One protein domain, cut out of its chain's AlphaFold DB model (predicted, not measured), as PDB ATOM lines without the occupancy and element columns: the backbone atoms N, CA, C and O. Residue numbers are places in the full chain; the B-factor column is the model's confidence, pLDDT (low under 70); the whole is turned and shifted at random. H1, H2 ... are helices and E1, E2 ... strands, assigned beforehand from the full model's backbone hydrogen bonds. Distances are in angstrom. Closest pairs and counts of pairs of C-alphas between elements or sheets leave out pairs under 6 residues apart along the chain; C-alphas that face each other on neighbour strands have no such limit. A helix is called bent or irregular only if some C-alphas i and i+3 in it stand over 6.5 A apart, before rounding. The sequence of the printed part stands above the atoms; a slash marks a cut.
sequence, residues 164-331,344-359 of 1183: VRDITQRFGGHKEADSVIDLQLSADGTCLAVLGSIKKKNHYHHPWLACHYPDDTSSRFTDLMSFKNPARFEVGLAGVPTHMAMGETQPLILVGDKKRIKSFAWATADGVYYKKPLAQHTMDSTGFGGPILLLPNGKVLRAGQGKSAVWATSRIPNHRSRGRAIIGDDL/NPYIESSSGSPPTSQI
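AT A GLANCE: This is residues 164 to 331 and 344 to 359 of the 1183 residues of the protein "WD domain, G-beta repeat protein" of Rhizoctonia solani 123E (UniProt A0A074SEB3). Three antiparallel sheets stand in a stack, only partly face to face and with their strands crossed: E4 E5 E6 E7 in the middle, E1 E2 E3 on one side, E8 E9 E10 E11 on the other. One short helix, H1, packs on E3. The printed part has 184 residues with eleven named strands and H1, which comes between E3 and E4; it is mostly strand, though under half of the residues are in named elements. It is compact, with a radius of gyration of the C-alphas of 16.1 A and spans of 49 by 40 by 30 A.

HOW THE PARTS SIT: Start at the twisted sheet of E4, residues 243 to 247, E5, residues 252 to 256, E6, residues 260 to 267, and E7, residues 273 to 284, in that order: a meander, each strand the antiparallel neighbour of the one before. In its three hairpins look for N 254 and O 245, 2.7 A, N 255 and O 262, 2.8 A, and N 265 and O 278, 2.8 A. E7 bends by 76 degrees at residue 276. Face to face with this sheet, at 10.0 A and with strands at 44 degrees, is the meander E1, residues 177 to 185, E2, residues 192 to 199, and E3, residues 205 to 212. Its hairpins show N 181 and O 195, 2.8 A, and N 194 and O 210, 2.9 A. The closest C-alphas of E1 and E4 are those of Asp 182 and Met 244, 6.7 A. H1, residues 221 to 225, is on the sheet E1 E2 E3, over E3, at a height of 7.8 A. H1 is only just irregular, C-alphas 222 and 225 being 6.50 A apart; 0 of 1 O i to N i+4 pairs and 1 of 2 O i to N i+3 pairs are within hydrogen-bond range. The third sheet, E8, residues 292 to 294, E9, residues 299 to 304, E10, residues 307 to 312, and E11, residues 357 to 359, faces the first at 9.0 A, strands at 39 degrees; E8 E9 E10 is a meander. Find there N 301 and O 293, N 300 and O 311, and N 308 and O 359, each 2.8 A. Gly 247 and Leu 294 have the closest C-alphas of E4 and E8, 5.7 A.

IN THESE COORDINATES: Find C-alpha 177 at (10.995, 2.120, 244.516), where E1 begins its 24.7 A. E2 measures 23.4 A, E3 22.8 A and E6 22.6 A from first to last C-alpha. E7 starts at (14.768, 22.993, 265.387) and covers 27.4 A. E11 ends at C-alpha 359, (45.397, 17.680, 251.857).

THE WHOLE: The C-alphas farthest apart, of Gly 173 and Ile 359, are 50.5 A apart. Residues 332 to 343 are not printed, in the link E10 to E11; C-alphas 331 and 344 are 14.0 A apart. H1 to E4 is a long link. Confidence is under 70 at residues 166 to 177, 199 to 205, 226 to 231, 328 and 344 to 346.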
ATOM      1  N   VAL A 164       8.659   2.023 261.551       76.88
ATOM      2  CA  VAL A 164       7.989   2.861 260.557       76.88
ATOM      3  C   VAL A 164       8.361   2.384 259.153       76.88
ATOM      4  O   VAL A 164       9.531   2.135 258.857       76.88
ATOM      5  N   ARG A 165       7.342   2.241 258.302       73.62
ATOM      6  CA  ARG A 165       7.447   1.952 256.866       73.62
ATOM      7  C   ARG A 165       6.545   2.909 256.101       73.62
ATOM      8  O   ARG A 165       5.592   3.437 256.676       73.62
ATOM      9  N   ASP A 166       6.819   3.105 254.821       64.88
ATOM     10  CA  ASP A 166       5.862   3.785 253.956       64.88
ATOM     11  C   ASP A 166       4.753   2.804 253.527       64.88
ATOM     12  O   ASP A 166       5.029   1.700 253.065       64.88
ATOM     13  N   ILE A 167       3.491   3.192 253.730       52.12
ATOM     14  CA  ILE A 167       2.288   2.401 253.395       52.12
ATOM     15  C   ILE A 167       1.608   2.980 252.132       52.12
ATOM     16  O   ILE A 167       0.693   2.383 251.562       52.12
ATOM     17  N   THR A 168       2.037   4.158 251.655       46.75
ATOM     18  CA  THR A 168       1.312   4.913 250.617       46.75
ATOM     19  C   THR A 168       1.514   4.423 249.180       46.75
ATOM     20  O   THR A 168       0.739   4.823 248.311       46.75
ATOM     21  N   GLN A 169       2.411   3.462 248.931       47.34
ATOM     22  CA  GLN A 169       2.608   2.846 247.606       47.34
ATOM     23  C   GLN A 169       1.393   2.052 247.071       47.34
ATOM     24  O   GLN A 169       1.392   1.643 245.913       47.34
ATOM     25  N   ARG A 170       0.321   1.860 247.858       40.94
ATOM     26  CA  ARG A 170      -0.909   1.179 247.396       40.94
ATOM     27  C   ARG A 170      -1.995   2.094 246.811       40.94
ATOM     28  O   ARG A 170      -2.930   1.585 246.201       40.94
ATOM     29  N   PHE A 171      -1.902   3.421 246.948       36.78
ATOM     30  CA  PHE A 171      -2.944   4.349 246.475       36.78
ATOM     31  C   PHE A 171      -2.408   5.309 245.407       36.78
ATOM     32  O   PHE A 171      -2.066   6.450 245.704       36.78
ATOM     33  N   GLY A 172      -2.370   4.857 244.150       35.19
ATOM     34  CA  GLY A 172      -1.999   5.735 243.033       35.19
ATOM     35  C   GLY A 172      -1.640   5.078 241.701       35.19
ATOM     36  O   GLY A 172      -1.332   5.802 240.766       35.19
ATOM     37  N   GLY A 173      -1.681   3.747 241.577       35.72
ATOM     38  CA  GLY A 173      -1.508   3.065 240.287       35.72
ATOM     39  C   GLY A 173      -0.081   3.030 239.721       35.72
ATOM     40  O   GLY A 173       0.100   2.505 238.627       35.72
ATOM     41  N   HIS A 174       0.930   3.531 240.442       41.00
ATOM     42  CA  HIS A 174       2.339   3.468 240.032       41.00
ATOM     43  C   HIS A 174       3.232   3.059 241.217       41.00
ATOM     44  O   HIS A 174       3.153   3.667 242.284       41.00
ATOM     45  N   LYS A 175       4.061   2.020 241.028       50.59
ATOM     46  CA  LYS A 175       5.059   1.523 241.990       50.59
ATOM     47  C   LYS A 175       6.371   2.300 241.797       50.59
ATOM     48  O   LYS A 175       7.048   2.104 240.796       50.59
ATOM     49  N   GLU A 176       6.713   3.204 242.713       55.84
ATOM     50  CA  GLU A 176       8.032   3.864 242.756       55.84
ATOM     51  C   GLU A 176       8.883   3.192 243.847       55.84
ATOM     52  O   GLU A 176       8.422   3.066 244.980       55.84
ATOM     53  N   ALA A 177      10.106   2.749 243.534       58.53
ATOM     54  CA  ALA A 177      10.995   2.120 244.516       58.53
ATOM     55  C   ALA A 177      11.625   3.189 245.433       58.53
ATOM     56  O   ALA A 177      12.389   4.034 244.959       58.53
ATOM     57  N   ASP A 178      11.305   3.156 246.734       70.38
ATOM     58  CA  ASP A 178      11.842   4.055 247.772       70.38
ATOM     59  C   ASP A 178      12.853   3.299 248.646       70.38
ATOM     60  O   ASP A 178      12.491   2.365 249.367       70.38
ATOM     61  N   SER A 179      14.125   3.697 248.575       75.62
ATOM     62  CA  SER A 179      15.228   3.038 249.283       75.62
ATOM     63  C   SER A 179      15.945   3.998 250.225       75.62
ATOM     64  O   SER A 179      16.367   5.087 249.827       75.62
ATOM     65  N   VAL A 180      16.130   3.581 251.477       82.50
ATOM     66  CA  VAL A 180      17.029   4.245 252.428       82.50
ATOM     67  C   VAL A 180      18.474   3.890 252.066       82.50
ATOM     68  O   VAL A 180      18.771   2.765 251.679       82.50
ATOM     69  N   ILE A 181      19.361   4.878 252.161       82.06
ATOM     70  CA  ILE A 181      20.790   4.774 251.834       82.06
ATOM     71  C   ILE A 181      21.634   4.846 253.109       82.06
ATOM     72  O   ILE A 181      22.570   4.069 253.268       82.06
ATOM     73  N   ASP A 182      21.326   5.781 254.016       85.50
ATOM     74  CA  ASP A 182      22.085   5.968 255.259       85.50
ATOM     75  C   ASP A 182      21.202   6.536 256.386       85.50
ATOM     76  O   ASP A 182      20.222   7.250 256.147       85.50
ATOM     77  N   LEU A 183      21.573   6.238 257.631       89.94
ATOM     78  CA  LEU A 183      20.931   6.701 258.859       89.94
ATOM     79  C   LEU A 183      22.011   7.074 259.873       89.94
ATOM     80  O   LEU A 183      22.849   6.245 260.231       89.94
ATOM     81  N   GLN A 184      21.966   8.309 260.374       89.75
ATOM     82  CA  GLN A 184      22.921   8.806 261.366       89.75
ATOM     83  C   GLN A 184      22.221   9.568 262.486       89.75
ATOM     84  O   GLN A 184      21.238  10.275 262.266       89.75
ATOM     85  N   LEU A 185      22.755   9.426 263.696       90.38
ATOM     86  CA  LEU A 185      22.345  10.174 264.877       90.38
ATOM     87  C   LEU A 185      23.441  11.188 265.223       90.38
ATOM     88  O   LEU A 185      24.625  10.843 265.198       90.38
ATOM     89  N   SER A 186      23.052  12.415 265.568       88.94
ATOM     90  CA  SER A 186      23.978  13.413 266.109       88.94
ATOM     91  C   SER A 186      24.590  12.934 267.430       88.94
ATOM     92  O   SER A 186      23.940  12.234 268.207       88.94
ATOM     93  N   ALA A 187      25.835  13.316 267.728       82.19
ATOM     94  CA  ALA A 187      26.524  12.833 268.930       82.19
ATOM     95  C   ALA A 187      25.821  13.213 270.251       82.19
ATOM     96  O   ALA A 187      25.989  12.530 271.260       82.19
ATOM     97  N   ASP A 188      25.028  14.288 270.247       82.62
ATOM     98  CA  ASP A 188      24.203  14.742 271.373       82.62
ATOM     99  C   ASP A 188      22.796  14.112 271.414       82.62
ATOM    100  O   ASP A 188      22.039  14.357 272.352       82.62
ATOM    101  N   GLY A 189      22.430  13.308 270.410       85.56
ATOM    102  CA  GLY A 189      21.117  12.678 270.295       85.56
ATOM    103  C   GLY A 189      19.966  13.649 270.012       85.56
ATOM    104  O   GLY A 189      18.810  13.291 270.244       85.56
ATOM    105  N   THR A 190      20.239  14.875 269.553       88.50
ATOM    106  CA  THR A 190      19.202  15.879 269.244       88.50
ATOM    107  C   THR A 190      18.552  15.686 267.876       88.50
ATOM    108  O   THR A 190      17.404  16.092 267.687       88.50
ATOM    109  N   CYS A 191      19.245  15.060 266.918       89.94
ATOM    110  CA  CYS A 191      18.768  14.870 265.551       89.94
ATOM    111  C   CYS A 191      19.126  13.479 265.016       89.94
ATOM    112  O   CYS A 191      20.288  13.077 265.016       89.94
ATOM    113  N   LEU A 192      18.118  12.770 264.514       91.50
ATOM    114  CA  LEU A 192      18.243  11.546 263.731       91.50
ATOM    115  C   LEU A 192      17.961  11.882 262.262       91.50
ATOM    116  O   LEU A 192      16.840  12.267 261.928       91.50
ATOM    117  N   ALA A 193      18.961  11.737 261.398       91.31
ATOM    118  CA  ALA A 193      18.863  12.002 259.967       91.31
ATOM    119  C   ALA A 193      18.770  10.695 259.168       91.31
ATOM    120  O   ALA A 193      19.506   9.743 259.433       91.31
ATOM    121  N   VAL A 194      17.882  10.673 258.175       90.44
ATOM    122  CA  VAL A 194      17.663   9.540 257.268       90.44
ATOM    123  C   VAL A 194      17.757  10.038 255.834       90.44
ATOM    124  O   VAL A 194      17.014  10.938 255.438       90.44
ATOM    125  N   LEU A 195      18.663   9.443 255.069       89.06
ATOM    126  CA  LEU A 195      18.899   9.735 253.663       89.06
ATOM    127  C   LEU A 195      18.363   8.586 252.815       89.06
ATOM    128  O   LEU A 195      18.679   7.429 253.082       89.06
ATOM    129  N   GLY A 196      17.605   8.904 251.773       84.69
ATOM    130  CA  GLY A 196      17.116   7.917 250.819       84.69
ATOM    131  C   GLY A 196      17.027   8.459 249.399       84.69
ATOM    132  O   GLY A 196      17.350   9.619 249.123       84.69
ATOM    133  N   SER A 197      16.608   7.594 248.485       78.50
ATOM    134  CA  SER A 197      16.390   7.920 247.083       78.50
ATOM    135  C   SER A 197      15.170   7.183 246.547       78.50
ATOM    136  O   SER A 197      14.957   6.013 246.858       78.50
ATOM    137  N   ILE A 198      14.388   7.882 245.726       75.12
ATOM    138  CA  ILE A 198      13.254   7.314 244.994       75.12
ATOM    139  C   ILE A 198      13.634   7.213 243.519       75.12
ATOM    140  O   ILE A 198      14.038   8.217 242.925       75.12
ATOM    141  N   LYS A 199      13.495   6.025 242.927       65.19
ATOM    142  CA  LYS A 199      13.684   5.814 241.485       65.19
ATOM    143  C   LYS A 199      12.348   6.012 240.760       65.19
ATOM    144  O   LYS A 199      11.366   5.350 241.091       65.19
ATOM    145  N   LYS A 200      12.305   6.909 239.768       59.69
ATOM    146  CA  LYS A 200      11.136   7.099 238.882       59.69
ATOM    147  C   LYS A 200      11.337   6.415 237.524       59.69
ATOM    148  O   LYS A 200      12.471   6.154 237.136       59.69
ATOM    149  N   LYS A 201      10.239   6.172 236.786       48.38
ATOM    150  CA  LYS A 201      10.200   5.471 235.476       48.38
ATOM    151  C   LYS A 201      11.189   5.989 234.414       48.38
ATOM    152  O   LYS A 201      11.524   5.231 233.516       48.38
ATOM    153  N   ASN A 202      11.687   7.220 234.532       50.56
ATOM    154  CA  ASN A 202      12.642   7.820 233.593       50.56
ATOM    155  C   ASN A 202      14.116   7.658 234.042       50.56
ATOM    156  O   ASN A 202      14.937   8.512 233.753       50.56
ATOM    157  N   HIS A 203      14.458   6.621 234.817       52.06
ATOM    158  CA  HIS A 203      15.819   6.353 235.328       52.06
ATOM    159  C   HIS A 203      16.437   7.401 236.288       52.06
ATOM    160  O   HIS A 203      17.563   7.202 236.747       52.06
ATOM    161  N   TYR A 204      15.721   8.457 236.699       58.62
ATOM    162  CA  TYR A 204      16.245   9.409 237.693       58.62
ATOM    163  C   TYR A 204      16.053   8.969 239.137       58.62
ATOM    164  O   TYR A 204      15.019   8.424 239.541       58.62
ATOM    165  N   HIS A 205      17.035   9.365 239.937       67.69
ATOM    166  CA  HIS A 205      17.034   9.256 241.382       67.69
ATOM    167  C   HIS A 205      16.629  10.591 242.007       67.69
ATOM    168  O   HIS A 205      17.307  11.598 241.821       67.69
ATOM    169  N   HIS A 206      15.549  10.600 242.788       74.75
ATOM    170  CA  HIS A 206      15.138  11.741 243.606       74.75
ATOM    171  C   HIS A 206      15.660  11.555 245.034       74.75
ATOM    172  O   HIS A 206      15.044  10.824 245.818       74.75
ATOM    173  N   PRO A 207      16.807  12.159 245.397       82.06
ATOM    174  CA  PRO A 207      17.340  12.052 246.742       82.06
ATOM    175  C   PRO A 207      16.526  12.882 247.725       82.06
ATOM    176  O   PRO A 207      16.295  14.079 247.521       82.06
ATOM    177  N   TRP A 208      16.156  12.260 248.836       85.38
ATOM    178  CA  TRP A 208      15.399  12.893 249.903       85.38
ATOM    179  C   TRP A 208      16.110  12.744 251.246       85.38
ATOM    180  O   TRP A 208      16.832  11.782 251.498       85.38
ATOM    181  N   LEU A 209      15.896  13.729 252.113       88.44
ATOM    182  CA  LEU A 209      16.398  13.757 253.481       88.44
ATOM    183  C   LEU A 209      15.215  13.959 254.433       88.44
ATOM    184  O   LEU A 209      14.318  14.761 254.163       88.44
ATOM    185  N   ALA A 210      15.213  13.224 255.540       88.31
ATOM    186  CA  ALA A 210      14.260  13.376 256.633       88.31
ATOM    187  C   ALA A 210      14.995  13.489 257.970       88.31
ATOM    188  O   ALA A 210      16.053  12.890 258.163       88.31
ATOM    189  N   CYS A 211      14.423  14.253 258.900       88.94
ATOM    190  CA  CYS A 211      14.969  14.414 260.244       88.94
ATOM    191  C   CYS A 211      13.898  14.159 261.298       88.94
ATOM    192  O   CYS A 211      12.766  14.630 261.179       88.94
ATOM    193  N   HIS A 212      14.286  13.456 262.355       88.44
ATOM    194  CA  HIS A 212      13.510  13.300 263.572       88.44
ATOM    195  C   HIS A 212      14.275  13.924 264.738       88.44
ATOM    196  O   HIS A 212      15.477  13.708 264.874       88.44
ATOM    197  N   TYR A 213      13.576  14.689 265.573       89.25
ATOM    198  CA  TYR A 213      14.137  15.367 266.739       89.25
ATOM    199  C   TYR A 213      13.576  14.715 268.007       89.25
ATOM    200  O   TYR A 213      12.450  15.032 268.393       89.25
ATOM    201  N   PRO A 214      14.313  13.802 268.665       85.31
ATOM    202  CA  PRO A 214      13.772  13.024 269.782       85.31
ATOM    203  C   PRO A 214      13.343  13.859 271.000       85.31
ATOM    204  O   PRO A 214      12.503  13.414 271.779       85.31
ATOM    205  N   ASP A 215      13.904  15.062 271.170       83.81
ATOM    206  CA  ASP A 215      13.519  16.013 272.227       83.81
ATOM    207  C   ASP A 215      12.262  16.827 271.914       83.81
ATOM    208  O   ASP A 215      11.662  17.424 272.811       83.81
ATOM    209  N   ASP A 216      11.862  16.895 270.646       82.81
ATOM    210  CA  ASP A 216      10.752  17.730 270.218       82.81
ATOM    211  C   ASP A 216       9.471  16.906 270.120       82.81
ATOM    212  O   ASP A 216       9.282  16.104 269.209       82.81
ATOM    213  N   THR A 217       8.530  17.169 271.024       75.56
ATOM    214  CA  THR A 217       7.198  16.537 271.019       75.56
ATOM    215  C   THR A 217       6.408  16.755 269.722       75.56
ATOM    216  O   THR A 217       5.458  16.020 269.453       75.56
ATOM    217  N   SER A 218       6.772  17.758 268.916       74.38
ATOM    218  CA  SER A 218       6.168  18.010 267.609       74.38
ATOM    219  C   SER A 218       6.765  17.160 266.480       74.38
ATOM    220  O   SER A 218       6.138  17.043 265.427       74.38
ATOM    221  N   SER A 219       7.930  16.540 266.699       81.75
ATOM    222  CA  SER A 219       8.574  15.612 265.770       81.75
ATOM    223  C   SER A 219       8.190  14.177 266.116       81.75
ATOM    224  O   SER A 219       8.606  13.637 267.140       81.75
ATOM    225  N   ARG A 220       7.403  13.519 265.260       79.94
ATOM    226  CA  ARG A 220       7.029  12.116 265.480       79.94
ATOM    227  C   ARG A 220       7.991  11.195 264.743       79.94
ATOM    228  O   ARG A 220       8.331  11.437 263.591       79.94
ATOM    229  N   PHE A 221       8.378  10.092 265.380       79.31
ATOM    230  CA  PHE A 221       9.219   9.064 264.752       79.31
ATOM    231  C   PHE A 221       8.579   8.491 263.471       79.31
ATOM    232  O   PHE A 221       9.265   8.224 262.490       79.31
ATOM    233  N   THR A 222       7.247   8.387 263.451       75.50
ATOM    234  CA  THR A 222       6.452   7.945 262.294       75.50
ATOM    235  C   THR A 222       6.556   8.871 261.078       75.50
ATOM    236  O   THR A 222       6.224   8.464 259.969       75.50
ATOM    237  N   ASP A 223       7.017  10.111 261.260       75.94
ATOM    238  CA  ASP A 223       7.084  11.096 260.179       75.94
ATOM    239  C   ASP A 223       8.259  10.846 259.225       75.94
ATOM    240  O   ASP A 223       8.225  11.327 258.094       75.94
ATOM    241  N   LEU A 224       9.264  10.060 259.637       78.19
ATOM    242  CA  LEU A 224      10.463   9.765 258.838       78.19
ATOM    243  C   LEU A 224      10.142   9.112 257.484       78.19
ATOM    244  O   LEU A 224      10.814   9.395 256.491       78.19
ATOM    245  N   MET A 225       9.099   8.274 257.426       73.81
ATOM    246  CA  MET A 225       8.701   7.557 256.203       73.81
ATOM    247  C   MET A 225       7.380   8.046 255.588       73.81
ATOM    248  O   MET A 225       6.877   7.437 254.653       73.81
ATOM    249  N   SER A 226       6.789   9.139 256.086       68.12
ATOM    250  CA  SER A 226       5.479   9.605 255.610       68.12
ATOM    251  C   SER A 226       5.596  10.572 254.425       68.12
ATOM    252  O   SER A 226       6.024  11.713 254.599       68.12
ATOM    253  N   PHE A 227       5.123  10.177 253.235       60.19
ATOM    254  CA  PHE A 227       5.044  11.065 252.055       60.19
ATOM    255  C   PHE A 227       4.089  12.249 252.228       60.19
ATOM    256  O   PHE A 227       4.300  13.322 251.664       60.19
ATOM    257  N   LYS A 228       3.013  12.069 253.005       53.47
ATOM    258  CA  LYS A 228       2.013  13.123 253.247       53.47
ATOM    259  C   LYS A 228       2.519  14.199 254.215       53.47
ATOM    260  O   LYS A 228       1.885  15.249 254.330       53.47
ATOM    261  N   ASN A 229       3.628  13.953 254.920       55.47
ATOM    262  CA  ASN A 229       4.138  14.846 255.953       55.47
ATOM    263  C   ASN A 229       5.337  15.677 255.438       55.47
ATOM    264  O   ASN A 229       6.240  15.133 254.809       55.47
ATOM    265  N   PRO A 230       5.417  16.991 255.723       53.75
ATOM    266  CA  PRO A 230       6.559  17.860 255.401       53.75
ATOM    267  C   PRO A 230       7.951  17.467 255.947       53.75
ATOM    268  O   PRO A 230       8.855  18.287 255.806       53.75
ATOM    269  N   ALA A 231       8.150  16.309 256.580       60.31
ATOM    270  CA  ALA A 231       9.447  15.913 257.140       60.31
ATOM    271  C   ALA A 231      10.456  15.459 256.067       60.31
ATOM    272  O   ALA A 231      11.645  15.737 256.204       60.31
ATOM    273  N   ARG A 232       9.982  14.825 254.982       73.81
ATOM    274  CA  ARG A 232      10.796  14.500 253.802       73.81
ATOM    275  C   ARG A 232      10.927  15.723 252.897       73.81
ATOM    276  O   ARG A 232       9.948  16.428 252.622       73.81
ATOM    277  N   PHE A 233      12.134  15.991 252.420       78.19
ATOM    278  CA  PHE A 233      12.375  17.041 251.438       78.19
ATOM    279  C   PHE A 233      13.512  16.666 250.493       78.19
ATOM    280  O   PHE A 233      14.419  15.917 250.850       78.19
ATOM    281  N   GLU A 234      13.445  17.200 249.279       79.94
ATOM    282  CA  GLU A 234      14.422  16.915 248.237       79.94
ATOM    283  C   GLU A 234      15.746  17.623 248.518       79.94
ATOM    284  O   GLU A 234      15.792  18.819 248.825       79.94
ATOM    285  N   VAL A 235      16.837  16.868 248.403       84.62
ATOM    286  CA  VAL A 235      18.196  17.361 248.659       84.62
ATOM    287  C   VAL A 235      18.641  18.295 247.522       84.62
ATOM    288  O   VAL A 235      19.384  19.252 247.745       84.62
ATOM    289  N   GLY A 236      18.160  18.058 246.298       76.75
ATOM    290  CA  GLY A 236      18.519  18.828 245.103       76.75
ATOM    291  C   GLY A 236      19.961  18.588 244.643       76.75
ATOM    292  O   GLY A 236      20.614  19.528 244.179       76.75
ATOM    293  N   LEU A 237      20.465  17.368 244.860       80.56
ATOM    294  CA  LEU A 237      21.645  16.805 244.196       80.56
ATOM    295  C   LEU A 237      21.229  16.203 242.845       80.56
ATOM    296  O   LEU A 237      20.046  15.959 242.631       80.56
ATOM    297  N   ALA A 238      22.191  16.009 241.941       71.88
ATOM    298  CA  ALA A 238      21.900  15.531 240.583       71.88
ATOM    299  C   ALA A 238      22.139  14.021 240.463       71.88
ATOM    300  O   ALA A 238      21.436  13.351 239.721       71.88
ATOM    301  N   GLY A 239      23.114  13.487 241.205       72.62
ATOM    302  CA  GLY A 239      23.378  12.052 241.262       72.62
ATOM    303  C   GLY A 239      22.805  11.378 242.509       72.62
ATOM    304  O   GLY A 239      22.312  12.032 243.433       72.62
ATOM    305  N   VAL A 240      22.953  10.052 242.559       78.75
ATOM    306  CA  VAL A 240      22.624   9.242 243.740       78.75
ATOM    307  C   VAL A 240      23.536   9.641 244.909       78.75
ATOM    308  O   VAL A 240      24.765   9.628 244.757       78.75
ATOM    309  N   PRO A 241      22.978  10.002 246.076       84.00
ATOM    310  CA  PRO A 241      23.758  10.214 247.281       84.00
ATOM    311  C   PRO A 241      24.491   8.938 247.679       84.00
ATOM    312  O   PRO A 241      23.948   7.845 247.587       84.00
ATOM    313  N   THR A 242      25.722   9.084 248.147       82.75
ATOM    314  CA  THR A 242      26.575   7.948 248.534       82.75
ATOM    315  C   THR A 242      26.978   7.997 250.000       82.75
ATOM    316  O   THR A 242      27.236   6.958 250.591       82.75
ATOM    317  N   HIS A 243      27.039   9.194 250.590       88.00
ATOM    318  CA  HIS A 243      27.523   9.388 251.953       88.00
ATOM    319  C   HIS A 243      26.760  10.516 252.650       88.00
ATOM    320  O   HIS A 243      26.463  11.551 252.036       88.00
ATOM    321  N   MET A 244      26.516  10.335 253.947       91.31
ATOM    322  CA  MET A 244      26.026  11.364 254.858       91.31
ATOM    323  C   MET A 244      27.053  11.615 255.971       91.31
ATOM    324  O   MET A 244      27.826  10.731 256.338       91.31
ATOM    325  N   ALA A 245      27.088  12.830 256.507       90.81
ATOM    326  CA  ALA A 245      27.819  13.145 257.730       90.81
ATOM    327  C   ALA A 245      27.067  14.214 258.520       90.81
ATOM    328  O   ALA A 245      26.429  15.089 257.936       90.81
ATOM    329  N   MET A 246      27.166  14.180 259.842       89.88
ATOM    330  CA  MET A 246      26.599  15.203 260.720       89.88
ATOM    331  C   MET A 246      27.715  15.889 261.504       89.88
ATOM    332  O   MET A 246      28.776  15.304 261.721       89.88
ATOM    333  N   GLY A 247      27.490  17.134 261.914       83.81
ATOM    334  CA  GLY A 247      28.356  17.791 262.886       83.81
ATOM    335  C   GLY A 247      27.570  18.659 263.848       83.81
ATOM    336  O   GLY A 247      26.548  19.233 263.498       83.81
ATOM    337  N   GLU A 248      28.062  18.734 265.076       74.56
ATOM    338  CA  GLU A 248      27.340  19.274 266.227       74.56
ATOM    339  C   GLU A 248      27.726  20.726 266.515       74.56
ATOM    340  O   GLU A 248      26.898  21.533 266.930       74.56
ATOM    341  N   THR A 249      28.984  21.101 266.253       74.88
ATOM    342  CA  THR A 249      29.484  22.473 266.471       74.88
ATOM    343  C   THR A 249      28.769  23.501 265.600       74.88
ATOM    344  O   THR A 249      28.622  24.664 265.971       74.88
ATOM    345  N   GLN A 250      28.337  23.067 264.420       79.62
ATOM    346  CA  GLN A 250      27.384  23.755 263.566       79.62
ATOM    347  C   GLN A 250      26.367  22.688 263.198       79.62
ATOM    348  O   GLN A 250      26.814  21.750 262.546       79.62
ATOM    349  N   PRO A 251      25.084  22.801 263.591       88.00
ATOM    350  CA  PRO A 251      24.098  21.735 263.442       88.00
ATOM    351  C   PRO A 251      23.781  21.493 261.963       88.00
ATOM    352  O   PRO A 251      22.746  21.935 261.470       88.00
ATOM    353  N   LEU A 252      24.702  20.840 261.250       90.62
ATOM    354  CA  LEU A 252      24.735  20.636 259.808       90.62
ATOM    355  C   LEU A 252      24.709  19.147 259.456       90.62
ATOM    356  O   LEU A 252      25.501  18.358 259.963       90.62
ATOM    357  N   ILE A 253      23.853  18.804 258.500       92.88
ATOM    358  CA  ILE A 253      23.802  17.515 257.815       92.88
ATOM    359  C   ILE A 253      24.440  17.703 256.447       92.88
ATOM    360  O   ILE A 253      24.003  18.558 255.683       92.88
ATOM    361  N   LEU A 254      25.464  16.927 256.135       93.50
ATOM    362  CA  LEU A 254      26.153  16.910 254.853       93.50
ATOM    363  C   LEU A 254      25.696  15.689 254.066       93.50
ATOM    364  O   LEU A 254      25.740  14.579 254.583       93.50
ATOM    365  N   VAL A 255      25.297  15.894 252.818       93.00
ATOM    366  CA  VAL A 255      24.880  14.840 251.890       93.00
ATOM    367  C   VAL A 255      25.686  14.999 250.612       93.00
ATOM    368  O   VAL A 255      25.719  16.101 250.059       93.00
ATOM    369  N   GLY A 256      26.339  13.936 250.137       91.06
ATOM    370  CA  GLY A 256      27.146  13.997 248.917       91.06
ATOM    371  C   GLY A 256      26.810  12.936 247.876       91.06
ATOM    372  O   GLY A 256      26.734  11.748 248.189       91.06
ATOM    373  N   ASP A 257      26.685  13.366 246.619       87.88
ATOM    374  CA  ASP A 257      26.716  12.506 245.427       87.88
ATOM    375  C   ASP A 257      28.160  12.412 244.893       87.88
ATOM    376  O   ASP A 257      29.072  12.960 245.510       87.88
ATOM    377  N   LYS A 258      28.428  11.736 243.770       84.31
ATOM    378  CA  LYS A 258      29.804  11.584 243.245       84.31
ATOM    379  C   LYS A 258      30.539  12.907 242.954       84.31
ATOM    380  O   LYS A 258      31.769  12.904 242.953       84.31
ATOM    381  N   LYS A 259      29.824  14.003 242.680       85.88
ATOM    382  CA  LYS A 259      30.401  15.272 242.203       85.88
ATOM    383  C   LYS A 259      30.165  16.444 243.159       85.88
ATOM    384  O   LYS A 259      30.952  17.378 243.146       85.88
ATOM    385  N   ARG A 260      29.176  16.414 244.055       90.00
ATOM    386  CA  ARG A 260      28.812  17.545 244.928       90.00
ATOM    387  C   ARG A 260      28.503  17.131 246.362       90.00
ATOM    388  O   ARG A 260      28.109  15.997 246.626       90.00
ATOM    389  N   ILE A 261      28.626  18.091 247.280       92.50
ATOM    390  CA  ILE A 261      28.153  17.998 248.668       92.50
ATOM    391  C   ILE A 261      27.183  19.147 248.936       92.50
ATOM    392  O   ILE A 261      27.480  20.306 248.636       92.50
ATOM    393  N   LYS A 262      26.057  18.843 249.576       91.50
ATOM    394  CA  LYS A 262      25.131  19.826 250.135       91.50
ATOM    395  C   LYS A 262      25.078  19.743 251.645       91.50
ATOM    396  O   LYS A 262      25.103  18.654 252.205       91.50
ATOM    397  N   SER A 263      24.971  20.897 252.300       92.12
ATOM    398  CA  SER A 263      24.824  20.976 253.755       92.12
ATOM    399  C   SER A 263      23.476  21.568 254.166       92.12
ATOM    400  O   SER A 263      23.077  22.603 253.626       92.12
ATOM    401  N   PHE A 264      22.845  21.022 255.201       91.50
ATOM    402  CA  PHE A 264      21.552  21.462 255.720       91.50
ATOM    403  C   PHE A 264      21.611  21.699 257.224       91.50
ATOM    404  O   PHE A 264      21.999  20.807 257.969       91.50
ATOM    405  N   ALA A 265      21.195  22.876 257.686       90.56
ATOM    406  CA  ALA A 265      21.112  23.175 259.105       90.56
ATOM    407  C   ALA A 265      19.826  22.609 259.718       90.56
ATOM    408  O   ALA A 265      18.739  22.982 259.275       90.56
ATOM    409  N   TRP A 266      19.925  21.756 260.739       90.62
ATOM    410  CA  TRP A 266      18.744  21.187 261.408       90.62
ATOM    411  C   TRP A 266      18.253  22.028 262.592       90.62
ATOM    412  O   TRP A 266      17.082  21.952 262.955       90.62
ATOM    413  N   ALA A 267      19.107  22.887 263.152       88.44
ATOM    414  CA  ALA A 267      18.750  23.815 264.222       88.44
ATOM    415  C   ALA A 267      19.346  25.212 263.996       88.44
ATOM    416  O   ALA A 267      20.352  25.381 263.302       88.44
ATOM    417  N   THR A 268      18.725  26.232 264.587       84.94
ATOM    418  CA  THR A 268      19.325  27.566 264.710       84.94
ATOM    419  C   THR A 268      20.437  27.556 265.760       84.94
ATOM    420  O   THR A 268      20.492  26.679 266.619       84.94
ATOM    421  N   ALA A 269      21.293  28.582 265.753       77.31
ATOM    422  CA  ALA A 269      22.294  28.778 266.807       77.31
ATOM    423  C   ALA A 269      21.676  28.926 268.216       77.31
ATOM    424  O   ALA A 269      22.335  28.628 269.205       77.31
ATOM    425  N   ASP A 270      20.408  29.348 268.295       78.50
ATOM    426  CA  ASP A 270      19.644  29.470 269.544       78.50
ATOM    427  C   ASP A 270      18.963  28.147 269.963       78.50
ATOM    428  O   ASP A 270      18.170  28.135 270.903       78.50
ATOM    429  N   GLY A 271      19.232  27.038 269.259       78.44
ATOM    430  CA  GLY A 271      18.708  25.705 269.580       78.44
ATOM    431  C   GLY A 271      17.275  25.442 269.107       78.44
ATOM    432  O   GLY A 271      16.631  24.518 269.593       78.44
ATOM    433  N   VAL A 272      16.746  26.245 268.177       85.06
ATOM    434  CA  VAL A 272      15.401  26.037 267.618       85.06
ATOM    435  C   VAL A 272      15.483  25.103 266.418       85.06
ATOM    436  O   VAL A 272      16.133  25.437 265.426       85.06
ATOM    437  N   TYR A 273      14.797  23.963 266.480       86.44
ATOM    438  CA  TYR A 273      14.768  22.993 265.387       86.44
ATOM    439  C   TYR A 273      14.017  23.521 264.163       86.44
ATOM    440  O   TYR A 273      12.937  24.114 264.254       86.44
ATOM    441  N   TYR A 274      14.581  23.281 262.983       83.88
ATOM    442  CA  TYR A 274      13.906  23.547 261.727       83.88
ATOM    443  C   TYR A 274      12.983  22.382 261.376       83.88
ATOM    444  O   TYR A 274      13.419  21.240 261.260       83.88
ATOM    445  N   LYS A 275      11.711  22.681 261.088       74.44
ATOM    446  CA  LYS A 275      10.761  21.673 260.585       74.44
ATOM    447  C   LYS A 275      11.236  21.007 259.281       74.44
ATOM    448  O   LYS A 275      10.972  19.834 259.064       74.44
ATOM    449  N   LYS A 276      11.922  21.774 258.426       79.62
ATOM    450  CA  LYS A 276      12.686  21.295 257.268       79.62
ATOM    451  C   LYS A 276      14.100  21.864 257.375       79.62
ATOM    452  O   LYS A 276      14.199  23.095 257.394       79.62
ATOM    453  N   PRO A 277      15.150  21.032 257.455       86.56
ATOM    454  CA  PRO A 277      16.528  21.492 257.483       86.56
ATOM    455  C   PRO A 277      16.819  22.556 256.418       86.56
ATOM    456  O   PRO A 277      16.438  22.436 255.254       86.56
ATOM    457  N   LEU A 278      17.473  23.636 256.832       87.69
ATOM    458  CA  LEU A 278      17.724  24.800 255.994       87.69
ATOM    459  C   LEU A 278      19.003  24.586 255.179       87.69
ATOM    460  O   LEU A 278      20.078  24.520 255.765       87.69
ATOM    461  N   ALA A 279      18.917  24.537 253.847       88.31
ATOM    462  CA  ALA A 279      20.104  24.479 252.988       88.31
ATOM    463  C   ALA A 279      21.069  25.639 253.307       88.31
ATOM    464  O   ALA A 279      20.651  26.795 253.397       88.31
ATOM    465  N   GLN A 280      22.350  25.319 253.505       89.00
ATOM    466  CA  GLN A 280      23.397  26.273 253.883       89.00
ATOM    467  C   GLN A 280      24.477  26.391 252.816       89.00
ATOM    468  O   GLN A 280      24.763  27.505 252.403       89.00
ATOM    469  N   HIS A 281      25.048  25.295 252.322       90.19
ATOM    470  CA  HIS A 281      26.181  25.327 251.398       90.19
ATOM    471  C   HIS A 281      26.021  24.281 250.289       90.19
ATOM    472  O   HIS A 281      25.468  23.207 250.528       90.19
ATOM    473  N   THR A 282      26.572  24.597 249.117       91.44
ATOM    474  CA  THR A 282      26.791  23.675 247.994       91.44
ATOM    475  C   THR A 282      28.286  23.696 247.684       91.44
ATOM    476  O   THR A 282      28.879  24.771 247.555       91.44
ATOM    477  N   MET A 283      28.916  22.528 247.622       92.75
ATOM    478  CA  MET A 283      30.360  22.355 247.451       92.75
ATOM    479  C   MET A 283      30.634  21.450 246.251       92.75
ATOM    480  O   MET A 283      30.030  20.383 246.142       92.75
ATOM    481  N   ASP A 284      31.548  21.880 245.383       91.31
ATOM    482  CA  ASP A 284      32.025  21.096 244.243       91.31
ATOM    483  C   ASP A 284      33.085  20.109 244.723       91.31
ATOM    484  O   ASP A 284      34.188  20.506 245.102       91.31
ATOM    485  N   SER A 285      32.742  18.827 244.712       91.38
ATOM    486  CA  SER A 285      33.614  17.715 245.081       91.38
ATOM    487  C   SER A 285      34.006  16.853 243.879       91.38
ATOM    488  O   SER A 285      34.297  15.670 244.043       91.38
ATOM    489  N   THR A 286      34.020  17.411 242.668       88.75
ATOM    490  CA  THR A 286      34.468  16.699 241.468       88.75
ATOM    491  C   THR A 286      35.891  16.161 241.669       88.75
ATOM    492  O   THR A 286      36.807  16.883 242.066       88.75
ATOM    493  N   GLY A 287      36.075  14.854 241.457       84.69
ATOM    494  CA  GLY A 287      37.330  14.146 241.754       84.69
ATOM    495  C   GLY A 287      37.509  13.704 243.218       84.69
ATOM    496  O   GLY A 287      38.549  13.140 243.554       84.69
ATOM    497  N   PHE A 288      36.510  13.923 244.081       89.81
ATOM    498  CA  PHE A 288      36.478  13.525 245.494       89.81
ATOM    499  C   PHE A 288      35.133  12.856 245.818       89.81
ATOM    500  O   PHE A 288      34.254  13.461 246.425       89.81
ATOM    501  N   GLY A 289      34.952  11.606 245.383       84.88
ATOM    502  CA  GLY A 289      33.693  10.863 245.545       84.88
ATOM    503  C   GLY A 289      33.565  10.045 246.836       84.88
ATOM    504  O   GLY A 289      32.509   9.459 247.060       84.88
ATOM    505  N   GLY A 290      34.611   9.992 247.666       89.31
ATOM    506  CA  GLY A 290      34.663   9.174 248.879       89.31
ATOM    507  C   GLY A 290      33.841   9.735 250.048       89.31
ATOM    508  O   GLY A 290      33.041  10.665 249.858       89.31
ATOM    509  N   PRO A 291      34.049   9.198 251.266       91.12
ATOM    510  CA  PRO A 291      33.269   9.558 252.438       91.12
ATOM    511  C   PRO A 291      33.505  11.015 252.869       91.12
ATOM    512  O   PRO A 291      34.440  11.679 252.412       91.12
ATOM    513  N   ILE A 292      32.622  11.529 253.741       93.19
ATOM    514  CA  ILE A 292      32.577  12.936 254.194       93.19
ATOM    515  C   ILE A 292      32.886  13.027 255.699       93.19
ATOM    516  O   ILE A 292      32.417  12.192 256.465       93.19
ATOM    517  N   LEU A 293      33.669  14.022 256.127       90.62
ATOM    518  CA  LEU A 293      33.903  14.347 257.540       90.62
ATOM    519  C   LEU A 293      33.632  15.826 257.798       90.62
ATOM    520  O   LEU A 293      33.987  16.683 256.991       90.62
ATOM    521  N   LEU A 294      33.068  16.126 258.965       89.69
ATOM    522  CA  LEU A 294      32.964  17.481 259.492       89.69
ATOM    523  C   LEU A 294      33.808  17.573 260.761       89.69
ATOM    524  O   LEU A 294      33.517  16.926 261.762       89.69
ATOM    525  N   LEU A 295      34.878  18.362 260.708       88.00
ATOM    526  CA  LEU A 295      35.725  18.603 261.872       88.00
ATOM    527  C   LEU A 295      35.061  19.615 262.819       88.00
ATOM    528  O   LEU A 295      34.436  20.571 262.342       88.00
ATOM    529  N   PRO A 296      35.307  19.531 264.141       83.19
ATOM    530  CA  PRO A 296      34.782  20.494 265.120       83.19
ATOM    531  C   PRO A 296      35.186  21.956 264.863       83.19
ATOM    532  O   PRO A 296      34.557  22.890 265.353       83.19
ATOM    533  N   ASN A 297      36.248  22.183 264.083       84.38
ATOM    534  CA  ASN A 297      36.703  23.516 263.683       84.38
ATOM    535  C   ASN A 297      35.910  24.111 262.493       84.38
ATOM    536  O   ASN A 297      36.269  25.183 262.000       84.38
ATOM    537  N   GLY A 298      34.851  23.439 262.022       85.38
ATOM    538  CA  GLY A 298      34.001  23.891 260.915       85.38
ATOM    539  C   GLY A 298      34.600  23.650 259.526       85.38
ATOM    540  O   GLY A 298      34.238  24.332 258.566       85.38
ATOM    541  N   LYS A 299      35.553  22.721 259.399       90.44
ATOM    542  CA  LYS A 299      36.052  22.262 258.099       90.44
ATOM    543  C   LYS A 299      35.310  21.005 257.670       90.44
ATOM    544  O   LYS A 299      35.299  20.016 258.397       90.44
ATOM    545  N   VAL A 300      34.754  21.041 256.468       92.62
ATOM    546  CA  VAL A 300      34.246  19.864 255.764       92.62
ATOM    547  C   VAL A 300      35.394  19.263 254.974       92.62
ATOM    548  O   VAL A 300      36.123  19.994 254.300       92.62
ATOM    549  N   LEU A 301      35.555  17.949 255.047       92.81
ATOM    550  CA  LEU A 301      36.495  17.203 254.232       92.81
ATOM    551  C   LEU A 301      35.758  16.153 253.420       92.81
ATOM    552  O   LEU A 301      34.778  15.569 253.885       92.81
ATOM    553  N   ARG A 302      36.273  15.888 252.222       93.38
ATOM    554  CA  ARG A 302      35.836  14.763 251.400       93.38
ATOM    555  C   ARG A 302      37.019  14.033 250.803       93.38
ATOM    556  O   ARG A 302      37.916  14.662 250.235       93.38
ATOM    557  N   ALA A 303      37.032  12.719 250.973       91.94
ATOM    558  CA  ALA A 303      38.123  11.887 250.507       91.94
ATOM    559  C   ALA A 303      38.079  11.685 248.984       91.94
ATOM    560  O   ALA A 303      37.020  11.560 248.365       91.94
ATOM    561  N   GLY A 304      39.262  11.640 248.385       88.00
ATOM    562  CA  GLY A 304      39.527  11.178 247.030       88.00
ATOM    563  C   GLY A 304      40.773  10.292 247.038       88.00
ATOM    564  O   GLY A 304      41.364  10.042 248.090       88.00
ATOM    565  N   GLN A 305      41.185   9.815 245.869       87.81
ATOM    566  CA  GLN A 305      42.369   8.965 245.756       87.81
ATOM    567  C   GLN A 305      43.645   9.769 246.065       87.81
ATOM    568  O   GLN A 305      43.940  10.754 245.387       87.81
ATOM    569  N   GLY A 306      44.361   9.393 247.128       85.56
ATOM    570  CA  GLY A 306      45.622   9.999 247.574       85.56
ATOM    571  C   GLY A 306      45.523  11.410 248.169       85.56
ATOM    572  O   GLY A 306      46.544  12.016 248.510       85.56
ATOM    573  N   LYS A 307      44.317  11.976 248.278       91.19
ATOM    574  CA  LYS A 307      44.086  13.353 248.742       91.19
ATOM    575  C   LYS A 307      42.674  13.548 249.287       91.19
ATOM    576  O   LYS A 307      41.755  12.819 248.938       91.19
ATOM    577  N   SER A 308      42.461  14.606 250.063       92.94
ATOM    578  CA  SER A 308      41.131  15.062 250.478       92.94
ATOM    579  C   SER A 308      40.914  16.536 250.162       92.94
ATOM    580  O   SER A 308      41.788  17.373 250.411       92.94
ATOM    581  N   ALA A 309      39.727  16.866 249.672       93.88
ATOM    582  CA  ALA A 309      39.275  18.237 249.505       93.88
ATOM    583  C   ALA A 309      38.805  18.810 250.846       93.88
ATOM    584  O   ALA A 309      38.236  18.085 251.659       93.88
ATOM    585  N   VAL A 310      39.060  20.102 251.081       93.69
ATOM    586  CA  VAL A 310      38.738  20.789 252.339       93.69
ATOM    587  C   VAL A 310      37.978  22.082 252.065       93.69
ATOM    588  O   VAL A 310      38.473  22.973 251.365       93.69
ATOM    589  N   TRP A 311      36.830  22.251 252.714       94.19
ATOM    590  CA  TRP A 311      36.048  23.486 252.709       94.19
ATOM    591  C   TRP A 311      35.924  24.037 254.124       94.19
ATOM    592  O   TRP A 311      35.387  23.388 255.015       94.19
ATOM    593  N   ALA A 312      36.401  25.259 254.346       91.62
ATOM    594  CA  ALA A 312      36.104  25.985 255.577       91.62
ATOM    595  C   ALA A 312      34.722  26.645 255.456       91.62
ATOM    596  O   ALA A 312      34.585  27.603 254.692       91.62
ATOM    597  N   THR A 313      33.718  26.183 256.218       87.25
ATOM    598  CA  THR A 313      32.322  26.669 256.105       87.25
ATOM    599  C   THR A 313      32.187  28.173 256.356       87.25
ATOM    600  O   THR A 313      31.340  28.837 255.770       87.25
ATOM    601  N   SER A 314      33.086  28.745 257.159       85.38
ATOM    602  CA  SER A 314      33.174  30.188 257.420       85.38
ATOM    603  C   SER A 314      33.706  31.024 256.249       85.38
ATOM    604  O   SER A 314      33.558  32.246 256.260       85.38
ATOM    605  N   ARG A 315      34.365  30.401 255.264       86.50
ATOM    606  CA  ARG A 315      35.009  31.081 254.127       86.50
ATOM    607  C   ARG A 315      34.263  30.902 252.812       86.50
ATOM    608  O   ARG A 315      34.502  31.680 251.892       86.50
ATOM    609  N   ILE A 316      33.408  29.890 252.718       87.75
ATOM    610  CA  ILE A 316      32.602  29.641 251.526       87.75
ATOM    611  C   ILE A 316      31.248  30.360 251.630       87.75
ATOM    612  O   ILE A 316      30.720  30.535 252.732       87.75
ATOM    613  N   PRO A 317      30.679  30.807 250.498       86.12
ATOM    614  CA  PRO A 317      29.343  31.384 250.471       86.12
ATOM    615  C   PRO A 317      28.287  30.412 251.011       86.12
ATOM    616  O   PRO A 317      28.471  29.192 251.009       86.12
ATOM    617  N   ASN A 318      27.171  30.970 251.483       86.75
ATOM    618  CA  ASN A 318      26.016  30.209 251.942       86.75
ATOM    619  C   ASN A 318      24.728  30.641 251.223       86.75
ATOM    620  O   ASN A 318      24.649  31.720 250.628       86.75
ATOM    621  N   HIS A 319      23.691  29.813 251.329       81.06
ATOM    622  CA  HIS A 319      22.385  29.960 250.678       81.06
ATOM    623  C   HIS A 319      21.538  31.119 251.247       81.06
ATOM    624  O   HIS A 319      20.375  31.312 250.863       81.06
ATOM    625  N   ARG A 320      22.126  31.928 252.144       77.56
ATOM    626  CA  ARG A 320      21.512  33.032 252.896       77.56
ATOM    627  C   ARG A 320      20.331  32.565 253.762       77.56
ATOM    628  O   ARG A 320      19.966  31.397 253.802       77.56
ATOM    629  N   SER A 321      19.686  33.498 254.463       71.06
ATOM    630  CA  SER A 321      18.656  33.215 255.481       71.06
ATOM    631  C   SER A 321      17.401  32.473 254.996       71.06
ATOM    632  O   SER A 321      16.596  32.053 255.822       71.06
ATOM    633  N   ARG A 322      17.204  32.323 253.679       70.62
ATOM    634  CA  ARG A 322      16.060  31.609 253.092       70.62
ATOM    635  C   ARG A 322      16.417  30.264 252.457       70.62
ATOM    636  O   ARG A 322      15.490  29.602 252.002       70.62
ATOM    637  N   GLY A 323      17.694  29.874 252.402       70.75
ATOM    638  CA  GLY A 323      18.090  28.573 251.851       70.75
ATOM    639  C   GLY A 323      17.867  28.437 250.337       70.75
ATOM    640  O   GLY A 323      17.503  27.364 249.881       70.75
ATOM    641  N   ARG A 324      17.944  29.542 249.578       73.44
ATOM    642  CA  ARG A 324      17.569  29.585 248.144       73.44
ATOM    643  C   ARG A 324      18.614  30.238 247.239       73.44
ATOM    644  O   ARG A 324      18.352  30.413 246.052       73.44
ATOM    645  N   ALA A 325      19.726  30.724 247.788       70.25
ATOM    646  CA  ALA A 325      20.726  31.408 246.978       70.25
ATOM    647  C   ALA A 325      21.649  30.381 246.315       70.25
ATOM    648  O   ALA A 325      22.385  29.713 247.015       70.25
ATOM    649  N   ILE A 326      21.627  30.307 244.988       75.69
ATOM    650  CA  ILE A 326      22.473  29.418 244.176       75.69
ATOM    651  C   ILE A 326      23.965  29.726 244.429       75.69
ATOM    652  O   ILE A 326      24.343  30.902 244.488       75.69
ATOM    653  N   ILE A 327      24.793  28.689 244.628       74.94
ATOM    654  CA  ILE A 327      26.209  28.807 245.024       74.94
ATOM    655  C   ILE A 327      27.137  28.103 244.029       74.94
ATOM    656  O   ILE A 327      27.268  26.883 244.092       74.94
ATOM    657  N   GLY A 328      27.876  28.869 243.226       69.50
ATOM    658  CA  GLY A 328      28.808  28.345 242.219       69.50
ATOM    659  C   GLY A 328      28.416  28.782 240.809       69.50
ATOM    660  O   GLY A 328      27.511  29.604 240.649       69.50
ATOM    661  N   ASP A 329      29.113  28.240 239.814       72.00
ATOM    662  CA  ASP A 329      28.794  28.447 238.397       72.00
ATOM    663  C   ASP A 329      27.630  27.535 237.971       72.00
ATOM    664  O   ASP A 329      27.169  26.700 238.760       72.00
ATOM    665  N   ASP A 330      27.131  27.712 236.746       72.75
ATOM    666  CA  ASP A 330      26.102  26.830 236.196       72.75
ATOM    667  C   ASP A 330      26.647  25.398 236.071       72.75
ATOM    668  O   ASP A 330      27.788  25.173 235.666       72.75
ATOM    669  N   LEU A 331      25.839  24.423 236.484       70.69
ATOM    670  CA  LEU A 331      26.172  23.007 236.392       70.69
ATOM    671  C   LEU A 331      26.202  22.584 234.913       70.69
ATOM    672  O   LEU A 331      25.155  22.572 234.273       70.69
ATOM    673  N   ASN A 344      12.642  18.604 235.643       56.28
ATOM    674  CA  ASN A 344      12.907  18.472 237.089       56.28
ATOM    675  C   ASN A 344      13.370  19.789 237.766       56.28
ATOM    676  O   ASN A 344      14.569  20.050 237.891       56.28
ATOM    677  N   PRO A 345      12.444  20.608 238.310       58.81
ATOM    678  CA  PRO A 345      12.755  21.931 238.866       58.81
ATOM    679  C   PRO A 345      13.487  21.910 240.224       58.81
ATOM    680  O   PRO A 345      13.724  22.976 240.802       58.81
ATOM    681  N   TYR A 346      13.797  20.733 240.777       65.00
ATOM    682  CA  TYR A 346      14.326  20.584 242.136       65.00
ATOM    683  C   TYR A 346      15.842  20.356 242.208       65.00
ATOM    684  O   TYR A 346      16.433  20.503 243.283       65.00
ATOM    685  N   ILE A 347      16.497  20.049 241.082       72.94
ATOM    686  CA  ILE A 347      17.960  19.974 241.010       72.94
ATOM    687  C   ILE A 347      18.524  21.393 241.086       72.94
ATOM    688  O   ILE A 347      18.121  22.297 240.355       72.94
ATOM    689  N   GLU A 348      19.484  21.615 241.984       75.88
ATOM    690  CA  GLU A 348      20.165  22.904 242.031       75.88
ATOM    691  C   GLU A 348      21.101  23.050 240.829       75.88
ATOM    692  O   GLU A 348      22.049  22.275 240.696       75.88
ATOM    693  N   SER A 349      20.875  24.088 240.019       73.25
ATOM    694  CA  SER A 349      21.651  24.440 238.816       73.25
ATOM    695  C   SER A 349      23.106  24.852 239.075       73.25
ATOM    696  O   SER A 349      23.725  25.420 238.186       73.25
ATOM    697  N   SER A 350      23.650  24.633 240.275       81.12
ATOM    698  CA  SER A 350      24.984  25.101 240.649       81.12
ATOM    699  C   SER A 350      26.014  23.990 240.771       81.12
ATOM    700  O   SER A 350      25.748  22.962 241.399       81.12
ATOM    701  N   SER A 351      27.221  24.235 240.269       80.00
ATOM    702  CA  SER A 351      28.376  23.349 240.449       80.00
ATOM    703  C   SER A 351      28.864  23.283 241.904       80.00
ATOM    704  O   SER A 351      29.343  22.239 242.340       80.00
ATOM    705  N   GLY A 352      28.645  24.334 242.703       86.94
ATOM    706  CA  GLY A 352      29.106  24.420 244.091       86.94
ATOM    707  C   GLY A 352      30.359  25.279 244.266       86.94
ATOM    708  O   GLY A 352      30.988  25.733 243.315       86.94
ATOM    709  N   SER A 353      30.748  25.520 245.520       90.88
ATOM    710  CA  SER A 353      32.019  26.186 245.833       90.88
ATOM    711  C   SER A 353      33.205  25.222 245.680       90.88
ATOM    712  O   SER A 353      33.161  24.138 246.275       90.88
ATOM    713  N   PRO A 354      34.297  25.614 244.999       90.00
ATOM    714  CA  PRO A 354      35.502  24.796 244.917       90.00
ATOM    715  C   PRO A 354      36.175  24.640 246.296       90.00
ATOM    716  O   PRO A 354      35.950  25.457 247.201       90.00
ATOM    717  N   PRO A 355      37.019  23.609 246.487       91.62
ATOM    718  CA  PRO A 355      37.713  23.382 247.750       91.62
ATOM    719  C   PRO A 355      38.628  24.550 248.124       91.62
ATOM    720  O   PRO A 355      39.442  25.016 247.332       91.62
ATOM    721  N   THR A 356      38.535  24.997 249.379       91.12
ATOM    722  CA  THR A 356      39.387  26.073 249.924       91.12
ATOM    723  C   THR A 356      40.853  25.666 250.052       91.12
ATOM    724  O   THR A 356      41.740  26.515 250.046       91.12
ATOM    725  N   SER A 357      41.103  24.368 250.219       91.62
ATOM    726  CA  SER A 357      42.430  23.753 250.237       91.62
ATOM    727  C   SER A 357      42.300  22.250 249.980       91.62
ATOM    728  O   SER A 357      41.195  21.707 249.999       91.62
ATOM    729  N   GLN A 358      43.420  21.577 249.740       91.19
ATOM    730  CA  GLN A 358      43.487  20.122 249.618       91.19
ATOM    731  C   GLN A 358      44.598  19.601 250.527       91.19
ATOM    732  O   GLN A 358      45.616  20.269 250.713       91.19
ATOM    733  N   ILE A 359      44.391  18.417 251.090       89.56
ATOM    734  CA  ILE A 359      45.397  17.680 251.857       89.56
ATOM    735  C   ILE A 359      45.825  16.499 250.996       89.56
ATOM    736  O   ILE A 359      44.981  15.707 250.594       89.56
TER     737      ILE A 359